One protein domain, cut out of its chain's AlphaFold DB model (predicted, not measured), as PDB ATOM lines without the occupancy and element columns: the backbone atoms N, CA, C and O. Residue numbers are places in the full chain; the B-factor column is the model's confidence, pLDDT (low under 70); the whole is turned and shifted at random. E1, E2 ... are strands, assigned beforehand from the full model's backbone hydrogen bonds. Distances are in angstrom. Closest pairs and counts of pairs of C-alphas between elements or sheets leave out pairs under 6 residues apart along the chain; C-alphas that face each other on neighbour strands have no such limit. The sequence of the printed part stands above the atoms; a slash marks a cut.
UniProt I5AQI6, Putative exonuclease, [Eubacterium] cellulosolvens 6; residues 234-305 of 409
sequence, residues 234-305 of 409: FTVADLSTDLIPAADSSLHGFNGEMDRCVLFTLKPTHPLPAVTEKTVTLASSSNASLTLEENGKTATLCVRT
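AT A GLANCE: This is residues 234 to 305 of the 409 residues of the protein "Putative exonuclease" of [Eubacterium] cellulosolvens 6 (UniProt I5AQI6). A single strongly twisted sheet of five antiparallel strands makes a long wall with no named helix on either face; the loop of residues 245 to 258 lies at one end, and residues 269 to 278 pass round the other end from E2 to E3. The printed part has 72 residues, 41 of them in the strands E1 to E5, and its class is all strand; the sheet's order is E1, E2, E5, E4, E3. It is compact, with a radius of gyration of the C-alphas of 12.9 A, but elongated, spanning 40 by 22 by 16 A.

IN THESE COORDINATES: E2, residues 259 to 268, is 27.1 A long. E1, residues 234 to 244, begins at C-alpha 234 (34.788, -4.054, -6.688), is 25.1 A long and bends by 68 degrees at residue 237. E5, residues 298 to 304, is 19.5 A long and ends at C-alpha 304 (54.916, -9.601, -6.520). E4, residues 288 to 293, is 16.2 A long, and E3, residues 279 to 285, is 17.7 A long.

HOW THE PARTS SIT: Inner strands E2 and E5 are antiparallel at 154 degrees, with N 264 and O 301 within hydrogen-bond range at 2.9 A. The hairpin E1 and E2 has N 240 and O 263 at 3.0 A. The hairpin E4 and E5 has N 291 and O 300 at 2.9 A, and the hairpin E3 and E4 has N 282 and O 290 at 2.9 A. E3, E4 and E5 form a meander, each strand the antiparallel neighbour of the one before; with E2, the antiparallel neighbour of E5, they form a Greek key. Edge strands E1 and E3 are apart.

THE WHOLE: The farthest C-alphas, those of Asn 255 and His 270, are 40.0 A apart. The printed part has no cut. The link from E1 to E2 is long, 14 residues. Mean pLDDT of the printed part is 79.0; residues 244 to 259 and 276 to 278 are under 70.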
ATOM      1  N   PHE A 234      34.209  -4.103  -8.027       96.50
ATOM      2  CA  PHE A 234      34.788  -4.054  -6.688       96.50
ATOM      3  C   PHE A 234      35.366  -2.669  -6.398       96.50
ATOM      4  O   PHE A 234      35.593  -1.875  -7.305       96.50
ATOM      5  N   THR A 235      35.653  -2.390  -5.130       96.62
ATOM      6  CA  THR A 235      36.477  -1.241  -4.732       96.62
ATOM      7  C   THR A 235      37.786  -1.720  -4.126       96.62
ATOM      8  O   THR A 235      37.819  -2.756  -3.461       96.62
ATOM      9  N   VAL A 236      38.862  -0.955  -4.304       96.69
ATOM     10  CA  VAL A 236      40.113  -1.170  -3.563       96.69
ATOM     11  C   VAL A 236      39.938  -0.530  -2.188       96.69
ATOM     12  O   VAL A 236      39.830   0.687  -2.077       96.69
ATOM     13  N   ALA A 237      39.792  -1.357  -1.156       93.81
ATOM     14  CA  ALA A 237      39.492  -0.928   0.207       93.81
ATOM     15  C   ALA A 237      40.753  -0.610   1.017       93.81
ATOM     16  O   ALA A 237      40.709   0.263   1.881       93.81
ATOM     17  N   ASP A 238      41.846  -1.327   0.756       92.69
ATOM     18  CA  ASP A 238      43.118  -1.142   1.450       92.69
ATOM     19  C   ASP A 238      44.300  -1.596   0.581       92.69
ATOM     20  O   ASP A 238      44.132  -2.366  -0.374       92.69
ATOM     21  N   LEU A 239      45.489  -1.110   0.933       91.44
ATOM     22  CA  LEU A 239      46.753  -1.421   0.285       91.44
ATOM     23  C   LEU A 239      47.850  -1.607   1.332       91.44
ATOM     24  O   LEU A 239      48.165  -0.688   2.088       91.44
ATOM     25  N   SER A 240      48.498  -2.766   1.322       89.56
ATOM     26  CA  SER A 240      49.633  -3.039   2.206       89.56
ATOM     27  C   SER A 240      50.790  -3.706   1.468       89.56
ATOM     28  O   SER A 240      50.672  -4.129   0.318       89.56
ATOM     29  N   THR A 241      51.948  -3.761   2.121       83.88
ATOM     30  CA  THR A 241      53.140  -4.451   1.616       83.88
ATOM     31  C   THR A 241      53.534  -5.549   2.583       83.88
ATOM     32  O   THR A 241      53.590  -5.289   3.785       83.88
ATOM     33  N   ASP A 242      53.881  -6.721   2.064       76.62
ATOM     34  CA  ASP A 242      54.296  -7.863   2.878       76.62
ATOM     35  C   ASP A 242      55.540  -8.560   2.303       76.62
ATOM     36  O   ASP A 242      55.917  -8.353   1.144       76.62
ATOM     37  N   LEU A 243      56.197  -9.370   3.134       74.12
ATOM     38  CA  LEU A 243      57.336 -10.212   2.783       74.12
ATOM     39  C   LEU A 243      56.892 -11.675   2.735       74.12
ATOM     40  O   LEU A 243      56.564 -12.267   3.759       74.12
ATOM     41  N   ILE A 244      56.941 -12.281   1.552       65.44
ATOM     42  CA  ILE A 244      56.543 -13.671   1.337       65.44
ATOM     43  C   ILE A 244      57.798 -14.556   1.220       65.44
ATOM     44  O   ILE A 244      58.725 -14.216   0.478       65.44
ATOM     45  N   PRO A 245      57.879 -15.698   1.933       54.69
ATOM     46  CA  PRO A 245      58.983 -16.642   1.778       54.69
ATOM     47  C   PRO A 245      59.006 -17.260   0.372       54.69
ATOM     48  O   PRO A 245      58.027 -17.867  -0.056       54.69
ATOM     49  N   ALA A 246      60.153 -17.210  -0.312       51.91
ATOM     50  CA  ALA A 246      60.317 -17.743  -1.673       51.91
ATOM     51  C   ALA A 246      59.993 -19.251  -1.830       51.91
ATOM     52  O   ALA A 246      59.809 -19.725  -2.949       51.91
ATOM     53  N   ALA A 247      59.944 -20.015  -0.731       44.09
ATOM     54  CA  ALA A 247      59.777 -21.472  -0.723       44.09
ATOM     55  C   ALA A 247      58.348 -21.976  -0.426       44.09
ATOM     56  O   ALA A 247      58.094 -23.156  -0.640       44.09
ATOM     57  N   ASP A 248      57.433 -21.122   0.051       45.88
ATOM     58  CA  ASP A 248      56.047 -21.507   0.411       45.88
ATOM     59  C   ASP A 248      55.022 -21.110  -0.671       45.88
ATOM     60  O   ASP A 248      53.814 -21.279  -0.537       45.88
ATOM     61  N   SER A 249      55.507 -20.556  -1.784       48.75
ATOM     62  CA  SER A 249      54.657 -20.177  -2.903       48.75
ATOM     63  C   SER A 249      54.519 -21.346  -3.875       48.75
ATOM     64  O   SER A 249      55.504 -21.950  -4.299       48.75
ATOM     65  N   SER A 250      53.300 -21.624  -4.326       46.34
ATOM     66  CA  SER A 250      53.003 -22.436  -5.516       46.34
ATOM     67  C   SER A 250      53.552 -21.819  -6.826       46.34
ATOM     68  O   SER A 250      53.111 -22.162  -7.921       46.34
ATOM     69  N   LEU A 251      54.521 -20.902  -6.724       46.78
ATOM     70  CA  LEU A 251      55.077 -20.047  -7.762       46.78
ATOM     71  C   LEU A 251      56.598 -20.277  -7.834       46.78
ATOM     72  O   LEU A 251      57.313 -20.178  -6.843       46.78
ATOM     73  N   HIS A 252      57.125 -20.618  -9.012       36.34
ATOM     74  CA  HIS A 252      58.555 -20.901  -9.195       36.34
ATOM     75  C   HIS A 252      59.385 -19.653  -9.579       36.34
ATOM     76  O   HIS A 252      59.062 -18.974 -10.552       36.34
ATOM     77  N   GLY A 253      60.524 -19.453  -8.888       36.69
ATOM     78  CA  GLY A 253      61.654 -18.548  -9.223       36.69
ATOM     79  C   GLY A 253      61.616 -17.204  -8.473       36.69
ATOM     80  O   GLY A 253      60.529 -16.717  -8.210       36.69
ATOM     81  N   PHE A 254      62.704 -16.532  -8.062       37.16
ATOM     82  CA  PHE A 254      64.161 -16.669  -8.242       37.16
ATOM     83  C   PHE A 254      64.889 -16.312  -6.922       37.16
ATOM     84  O   PHE A 254      64.402 -15.478  -6.175       37.16
ATOM     85  N   ASN A 255      66.072 -16.901  -6.688       41.16
ATOM     86  CA  ASN A 255      67.079 -16.537  -5.672       41.16
ATOM     87  C   ASN A 255      66.574 -16.196  -4.257       41.16
ATOM     88  O   ASN A 255      66.476 -15.022  -3.951       41.16
ATOM     89  N   GLY A 256      66.404 -17.206  -3.393       44.62
ATOM     90  CA  GLY A 256      66.777 -17.241  -1.957       44.62
ATOM     91  C   GLY A 256      66.460 -16.093  -0.972       44.62
ATOM     92  O   GLY A 256      66.726 -16.269   0.214       44.62
ATOM     93  N   GLU A 257      65.919 -14.957  -1.400       53.91
ATOM     94  CA  GLU A 257      65.484 -13.818  -0.594       53.91
ATOM     95  C   GLU A 257      63.958 -13.843  -0.459       53.91
ATOM     96  O   GLU A 257      63.255 -14.437  -1.274       53.91
ATOM     97  N   MET A 258      63.435 -13.226   0.603       60.25
ATOM     98  CA  MET A 258      61.994 -13.014   0.732       60.25
ATOM     99  C   MET A 258      61.511 -12.086  -0.378       60.25
ATOM    100  O   MET A 258      62.091 -11.024  -0.610       60.25
ATOM    101  N   ASP A 259      60.417 -12.465  -1.016       69.50
ATOM    102  CA  ASP A 259      59.798 -11.672  -2.058       69.50
ATOM    103  C   ASP A 259      58.866 -10.638  -1.460       69.50
ATOM    104  O   ASP A 259      57.975 -10.959  -0.676       69.50
ATOM    105  N   ARG A 260      59.047  -9.378  -1.848       84.44
ATOM    106  CA  ARG A 260      58.111  -8.320  -1.479       84.44
ATOM    107  C   ARG A 260      56.896  -8.364  -2.380       84.44
ATOM    108  O   ARG A 260      57.030  -8.386  -3.607       84.44
ATOM    109  N   CYS A 261      55.722  -8.317  -1.775       90.19
ATOM    110  CA  CYS A 261      54.460  -8.246  -2.487       90.19
ATOM    111  C   CYS A 261      53.640  -7.054  -2.012       90.19
ATOM    112  O   CYS A 261      53.752  -6.610  -0.869       90.19
ATOM    113  N   VAL A 262      52.810  -6.548  -2.913       92.62
ATOM    114  CA  VAL A 262      51.773  -5.568  -2.616       92.62
ATOM    115  C   VAL A 262      50.449  -6.316  -2.539       92.62
ATOM    116  O   VAL A 262      50.099  -7.056  -3.461       92.62
ATOM    117  N   LEU A 263      49.738  -6.144  -1.430       94.00
ATOM    118  CA  LEU A 263      48.445  -6.757  -1.165       94.00
ATOM    119  C   LEU A 263      47.359  -5.703  -1.361       94.00
ATOM    120  O   LEU A 263      47.300  -4.722  -0.619       94.00
ATOM    121  N   PHE A 264      46.509  -5.915  -2.362       95.94
ATOM    122  CA  PHE A 264      45.328  -5.096  -2.605       95.94
ATOM    123  C   PHE A 264      44.118  -5.793  -1.990       95.94
ATOM    124  O   PHE A 264      43.732  -6.876  -2.437       95.94
ATOM    125  N   THR A 265      43.504  -5.159  -0.995       95.88
ATOM    126  CA  THR A 265      42.250  -5.639  -0.414       95.88
ATOM    127  C   THR A 265      41.102  -5.131  -1.268       95.88
ATOM    128  O   THR A 265      40.783  -3.943  -1.279       95.88
ATOM    129  N   LEU A 266      40.474  -6.037  -2.000       97.06
ATOM    130  CA  LEU A 266      39.342  -5.778  -2.870       97.06
ATOM    131  C   LEU A 266      38.045  -6.092  -2.127       97.06
ATOM    132  O   LEU A 266      37.908  -7.135  -1.485       97.06
ATOM    133  N   LYS A 267      37.065  -5.204  -2.254       96.19
ATOM    134  CA  LYS A 267      35.714  -5.405  -1.737       96.19
ATOM    135  C   LYS A 267      34.740  -5.532  -2.908       96.19
ATOM    136  O   LYS A 267      34.424  -4.513  -3.527       96.19
ATOM    137  N   PRO A 268      34.269  -6.749  -3.231       95.19
ATOM    138  CA  PRO A 268      33.215  -6.949  -4.216       95.19
ATOM    139  C   PRO A 268      31.975  -6.106  -3.894       95.19
ATOM    140  O   PRO A 268      31.586  -5.975  -2.731       95.19
ATOM    141  N   THR A 269      31.314  -5.563  -4.920       92.69
ATOM    142  CA  THR A 269      30.059  -4.803  -4.745       92.69
ATOM    143  C   THR A 269      28.947  -5.670  -4.146       92.69
ATOM    144  O   THR A 269      28.123  -5.198  -3.362       92.69
ATOM    145  N   HIS A 270      28.950  -6.961  -4.480       90.31
ATOM    146  CA  HIS A 270      28.095  -7.974  -3.876       90.31
ATOM    147  C   HIS A 270      28.967  -9.099  -3.312       90.31
ATOM    148  O   HIS A 270      29.888  -9.525  -4.008       90.31
ATOM    149  N   PRO A 271      28.681  -9.614  -2.100       89.69
ATOM    150  CA  PRO A 271      29.398 -10.768  -1.566       89.69
ATOM    151  C   PRO A 271      29.348 -11.951  -2.534       89.69
ATOM    152  O   PRO A 271      28.277 -12.270  -3.059       89.69
ATOM    153  N   LEU A 272      30.495 -12.593  -2.742       91.00
ATOM    154  CA  LEU A 272      30.621 -13.759  -3.609       91.00
ATOM    155  C   LEU A 272      30.021 -14.984  -2.903       91.00
ATOM    156  O   LEU A 272      30.460 -15.323  -1.800       91.00
ATOM    157  N   PRO A 273      29.001 -15.639  -3.481       88.19
ATOM    158  CA  PRO A 273      28.346 -16.769  -2.834       88.19
ATOM    159  C   PRO A 273      29.234 -18.021  -2.833       88.19
ATOM    160  O   PRO A 273      30.200 -18.113  -3.589       88.19
ATOM    161  N   ALA A 274      28.846 -19.012  -2.020       78.56
ATOM    162  CA  ALA A 274      29.433 -20.358  -1.980       78.56
ATOM    163  C   ALA A 274      30.906 -20.461  -1.531       78.56
ATOM    164  O   ALA A 274      31.531 -21.509  -1.676       78.56
ATOM    165  N   VAL A 275      31.455 -19.413  -0.915       75.31
ATOM    166  CA  VAL A 275      32.778 -19.457  -0.278       75.31
ATOM    167  C   VAL A 275      32.614 -19.963   1.158       75.31
ATOM    168  O   VAL A 275      32.204 -19.218   2.049       75.31
ATOM    169  N   THR A 276      32.853 -21.258   1.366       64.69
ATOM    170  CA  THR A 276      32.632 -21.946   2.653       64.69
ATOM    171  C   THR A 276      33.885 -22.034   3.521       64.69
ATOM    172  O   THR A 276      33.778 -22.161   4.742       64.69
ATOM    173  N   GLU A 277      35.067 -21.954   2.909       65.25
ATOM    174  CA  GLU A 277      36.342 -21.890   3.616       65.25
ATOM    175  C   GLU A 277      36.714 -20.444   3.954       65.25
ATOM    176  O   GLU A 277      36.343 -19.497   3.259       65.25
ATOM    177  N   LYS A 278      37.498 -20.276   5.025       65.69
ATOM    178  CA  LYS A 278      37.944 -18.953   5.481       65.69
ATOM    179  C   LYS A 278      38.818 -18.242   4.438       65.69
ATOM    180  O   LYS A 278      38.810 -17.012   4.397       65.69
ATOM    181  N   THR A 279      39.551 -19.008   3.625       72.12
ATOM    182  CA  THR A 279      40.491 -18.502   2.620       72.12
ATOM    183  C   THR A 279      40.589 -19.476   1.443       72.12
ATOM    184  O   THR A 279      40.915 -20.636   1.666       72.12
ATOM    185  N   VAL A 280      40.345 -19.020   0.206       79.62
ATOM    186  CA  VAL A 280      40.398 -19.856  -1.018       79.62
ATOM    187  C   VAL A 280      41.193 -19.144  -2.113       79.62
ATOM    188  O   VAL A 280      40.846 -18.027  -2.486       79.62
ATOM    189  N   THR A 281      42.242 -19.769  -2.660       83.00
ATOM    190  CA  THR A 281      42.956 -19.234  -3.840       83.00
ATOM    191  C   THR A 281      42.170 -19.551  -5.110       83.00
ATOM    192  O   THR A 281      41.982 -20.720  -5.427       83.00
ATOM    193  N   LEU A 282      41.737 -18.524  -5.845       82.06
ATOM    194  CA  LEU A 282      40.974 -18.687  -7.090       82.06
ATOM    195  C   LEU A 282      41.862 -18.898  -8.309       82.06
ATOM    196  O   LEU A 282      41.550 -19.698  -9.181       82.06
ATOM    197  N   ALA A 283      42.939 -18.122  -8.400       83.44
ATOM    198  CA  ALA A 283      43.838 -18.141  -9.542       83.44
ATOM    199  C   ALA A 283      45.215 -17.618  -9.139       83.44
ATOM    200  O   ALA A 283      45.344 -16.762  -8.256       83.44
ATOM    201  N   SER A 284      46.257 -18.108  -9.808       84.94
ATOM    202  CA  SER A 284      47.629 -17.666  -9.574       84.94
ATOM    203  C   SER A 284      48.479 -17.720 -10.840       84.94
ATOM    204  O   SER A 284      48.253 -18.498 -11.760       84.94
ATOM    205  N   SER A 285      49.476 -16.847 -10.888       85.06
ATOM    206  CA  SER A 285      50.502 -16.742 -11.922       85.06
ATOM    207  C   SER A 285      51.840 -16.441 -11.253       85.06
ATOM    208  O   SER A 285      51.871 -16.072 -10.083       85.06
ATOM    209  N   SER A 286      52.947 -16.488 -11.996       82.19
ATOM    210  CA  SER A 286      54.278 -16.177 -11.448       82.19
ATOM    211  C   SER A 286      54.398 -14.799 -10.777       82.19
ATOM    212  O   SER A 286      55.299 -14.610  -9.964       82.19
ATOM    213  N   ASN A 287      53.515 -13.851 -11.106       87.81
ATOM    214  CA  ASN A 287      53.575 -12.474 -10.618       87.81
ATOM    215  C   ASN A 287      52.422 -12.082  -9.686       87.81
ATOM    216  O   ASN A 287      52.509 -11.028  -9.059       87.81
ATOM    217  N   ALA A 288      51.341 -12.861  -9.618       91.19
ATOM    218  CA  ALA A 288      50.170 -12.488  -8.831       91.19
ATOM    219  C   ALA A 288      49.291 -13.686  -8.458       91.19
ATOM    220  O   ALA A 288      49.228 -14.662  -9.207       91.19
ATOM    221  N   SER A 289      48.557 -13.571  -7.355       90.88
ATOM    222  CA  SER A 289      47.493 -14.497  -6.961       90.88
ATOM    223  C   SER A 289      46.269 -13.749  -6.442       90.88
ATOM    224  O   SER A 289      46.386 -12.669  -5.865       90.88
ATOM    225  N   LEU A 290      45.092 -14.333  -6.660       92.38
ATOM    226  CA  LEU A 290      43.822 -13.828  -6.150       92.38
ATOM    227  C   LEU A 290      43.244 -14.824  -5.149       92.38
ATOM    228  O   LEU A 290      42.972 -15.977  -5.494       92.38
ATOM    229  N   THR A 291      43.023 -14.354  -3.929       90.44
ATOM    230  CA  THR A 291      42.507 -15.157  -2.822       90.44
ATOM    231  C   THR A 291      41.228 -14.535  -2.288       90.44
ATOM    232  O   THR A 291      41.159 -13.326  -2.108       90.44
ATOM    233  N   LEU A 292      40.207 -15.344  -2.027       90.19
ATOM    234  CA  LEU A 292      38.989 -14.906  -1.354       90.19
ATOM    235  C   LEU A 292      39.094 -15.095   0.144       90.19
ATOM    236  O   LEU A 292      39.633 -16.100   0.605       90.19
ATOM    237  N   GLU A 293      38.510 -14.162   0.881       86.62
ATOM    238  CA  GLU A 293      38.493 -14.141   2.336       86.62
ATOM    239  C   GLU A 293      37.082 -13.813   2.850       86.62
ATOM    240  O   GLU A 293      36.176 -13.450   2.094       86.62
ATOM    241  N   GLU A 294      36.871 -13.991   4.155       84.38
ATOM    242  CA  GLU A 294      35.630 -13.609   4.849       84.38
ATOM    243  C   GLU A 294      34.336 -14.136   4.197       84.38
ATOM    244  O   GLU A 294      33.321 -13.435   4.130       84.38
ATOM    245  N   ASN A 295      34.355 -15.384   3.719       82.56
ATOM    246  CA  ASN A 295      33.243 -16.009   2.994       82.56
ATOM    247  C   ASN A 295      32.814 -15.193   1.757       82.56
ATOM    248  O   ASN A 295      31.622 -14.992   1.518       82.56
ATOM    249  N   GLY A 296      33.786 -14.678   0.996       83.69
ATOM    250  CA  GLY A 296      33.549 -13.978  -0.269       83.69
ATOM    251  C   GLY A 296      33.178 -12.501  -0.125       83.69
ATOM    252  O   GLY A 296      32.754 -11.877  -1.099       83.69
ATOM    253  N   LYS A 297      33.310 -11.919   1.073       90.88
ATOM    254  CA  LYS A 297      33.081 -10.480   1.306       90.88
ATOM    255  C   LYS A 297      34.274  -9.613   0.931       90.88
ATOM    256  O   LYS A 297      34.093  -8.428   0.654       90.88
ATOM    257  N   THR A 298      35.465 -10.194   0.941       93.25
ATOM    258  CA  THR A 298      36.716  -9.549   0.565       93.25
ATOM    259  C   THR A 298      37.537 -10.501  -0.295       93.25
ATOM    260  O   THR A 298      37.360 -11.723  -0.266       93.25
ATOM    261  N   ALA A 299      38.419  -9.928  -1.100       94.12
ATOM    262  CA  ALA A 299      39.413 -10.664  -1.855       94.12
ATOM    263  C   ALA A 299      40.755  -9.949  -1.739       94.12
ATOM    264  O   ALA A 299      40.806  -8.726  -1.786       94.12
ATOM    265  N   THR A 300      41.835 -10.703  -1.637       94.56
ATOM    266  CA  THR A 300      43.193 -10.175  -1.622       94.56
ATOM    267  C   THR A 300      43.851 -10.503  -2.952       94.56
ATOM    268  O   THR A 300      44.050 -11.674  -3.288       94.56
ATOM    269  N   LEU A 301      44.187  -9.466  -3.718       95.31
ATOM    270  CA  LEU A 301      45.062  -9.585  -4.878       95.31
ATOM    271  C   LEU A 301      46.496  -9.333  -4.410       95.31
ATOM    272  O   LEU A 301      46.872  -8.209  -4.087       95.31
ATOM    273  N   CYS A 302      47.294 -10.392  -4.366       93.50
ATOM    274  CA  CYS A 302      48.711 -10.322  -4.045       93.50
ATOM    275  C   CYS A 302      49.510 -10.167  -5.339       93.50
ATOM    276  O   CYS A 302      49.395 -11.010  -6.226       93.50
ATOM    277  N   VAL A 303      50.317  -9.108  -5.457       93.69
ATOM    278  CA  VAL A 303      51.172  -8.866  -6.628       93.69
ATOM    279  C   VAL A 303      52.629  -8.745  -6.212       93.69
ATOM    280  O   VAL A 303      52.993  -7.901  -5.394       93.69
ATOM    281  N   ARG A 304      53.485  -9.571  -6.811       90.19
ATOM    282  CA  ARG A 304      54.916  -9.601  -6.520       90.19
ATOM    283  C   ARG A 304      55.628  -8.408  -7.141       90.19
ATOM    284  O   ARG A 304      55.457  -8.098  -8.319       90.19
ATOM    285  N   THR A 305      56.459  -7.761  -6.339       91.00
ATOM    286  CA  THR A 305      57.326  -6.677  -6.797       91.00
ATOM    287  C   THR A 305      58.626  -7.229  -7.369       91.00
ATOM    288  O   THR A 305      59.066  -8.337  -7.052       91.00
TER     289      THR A 305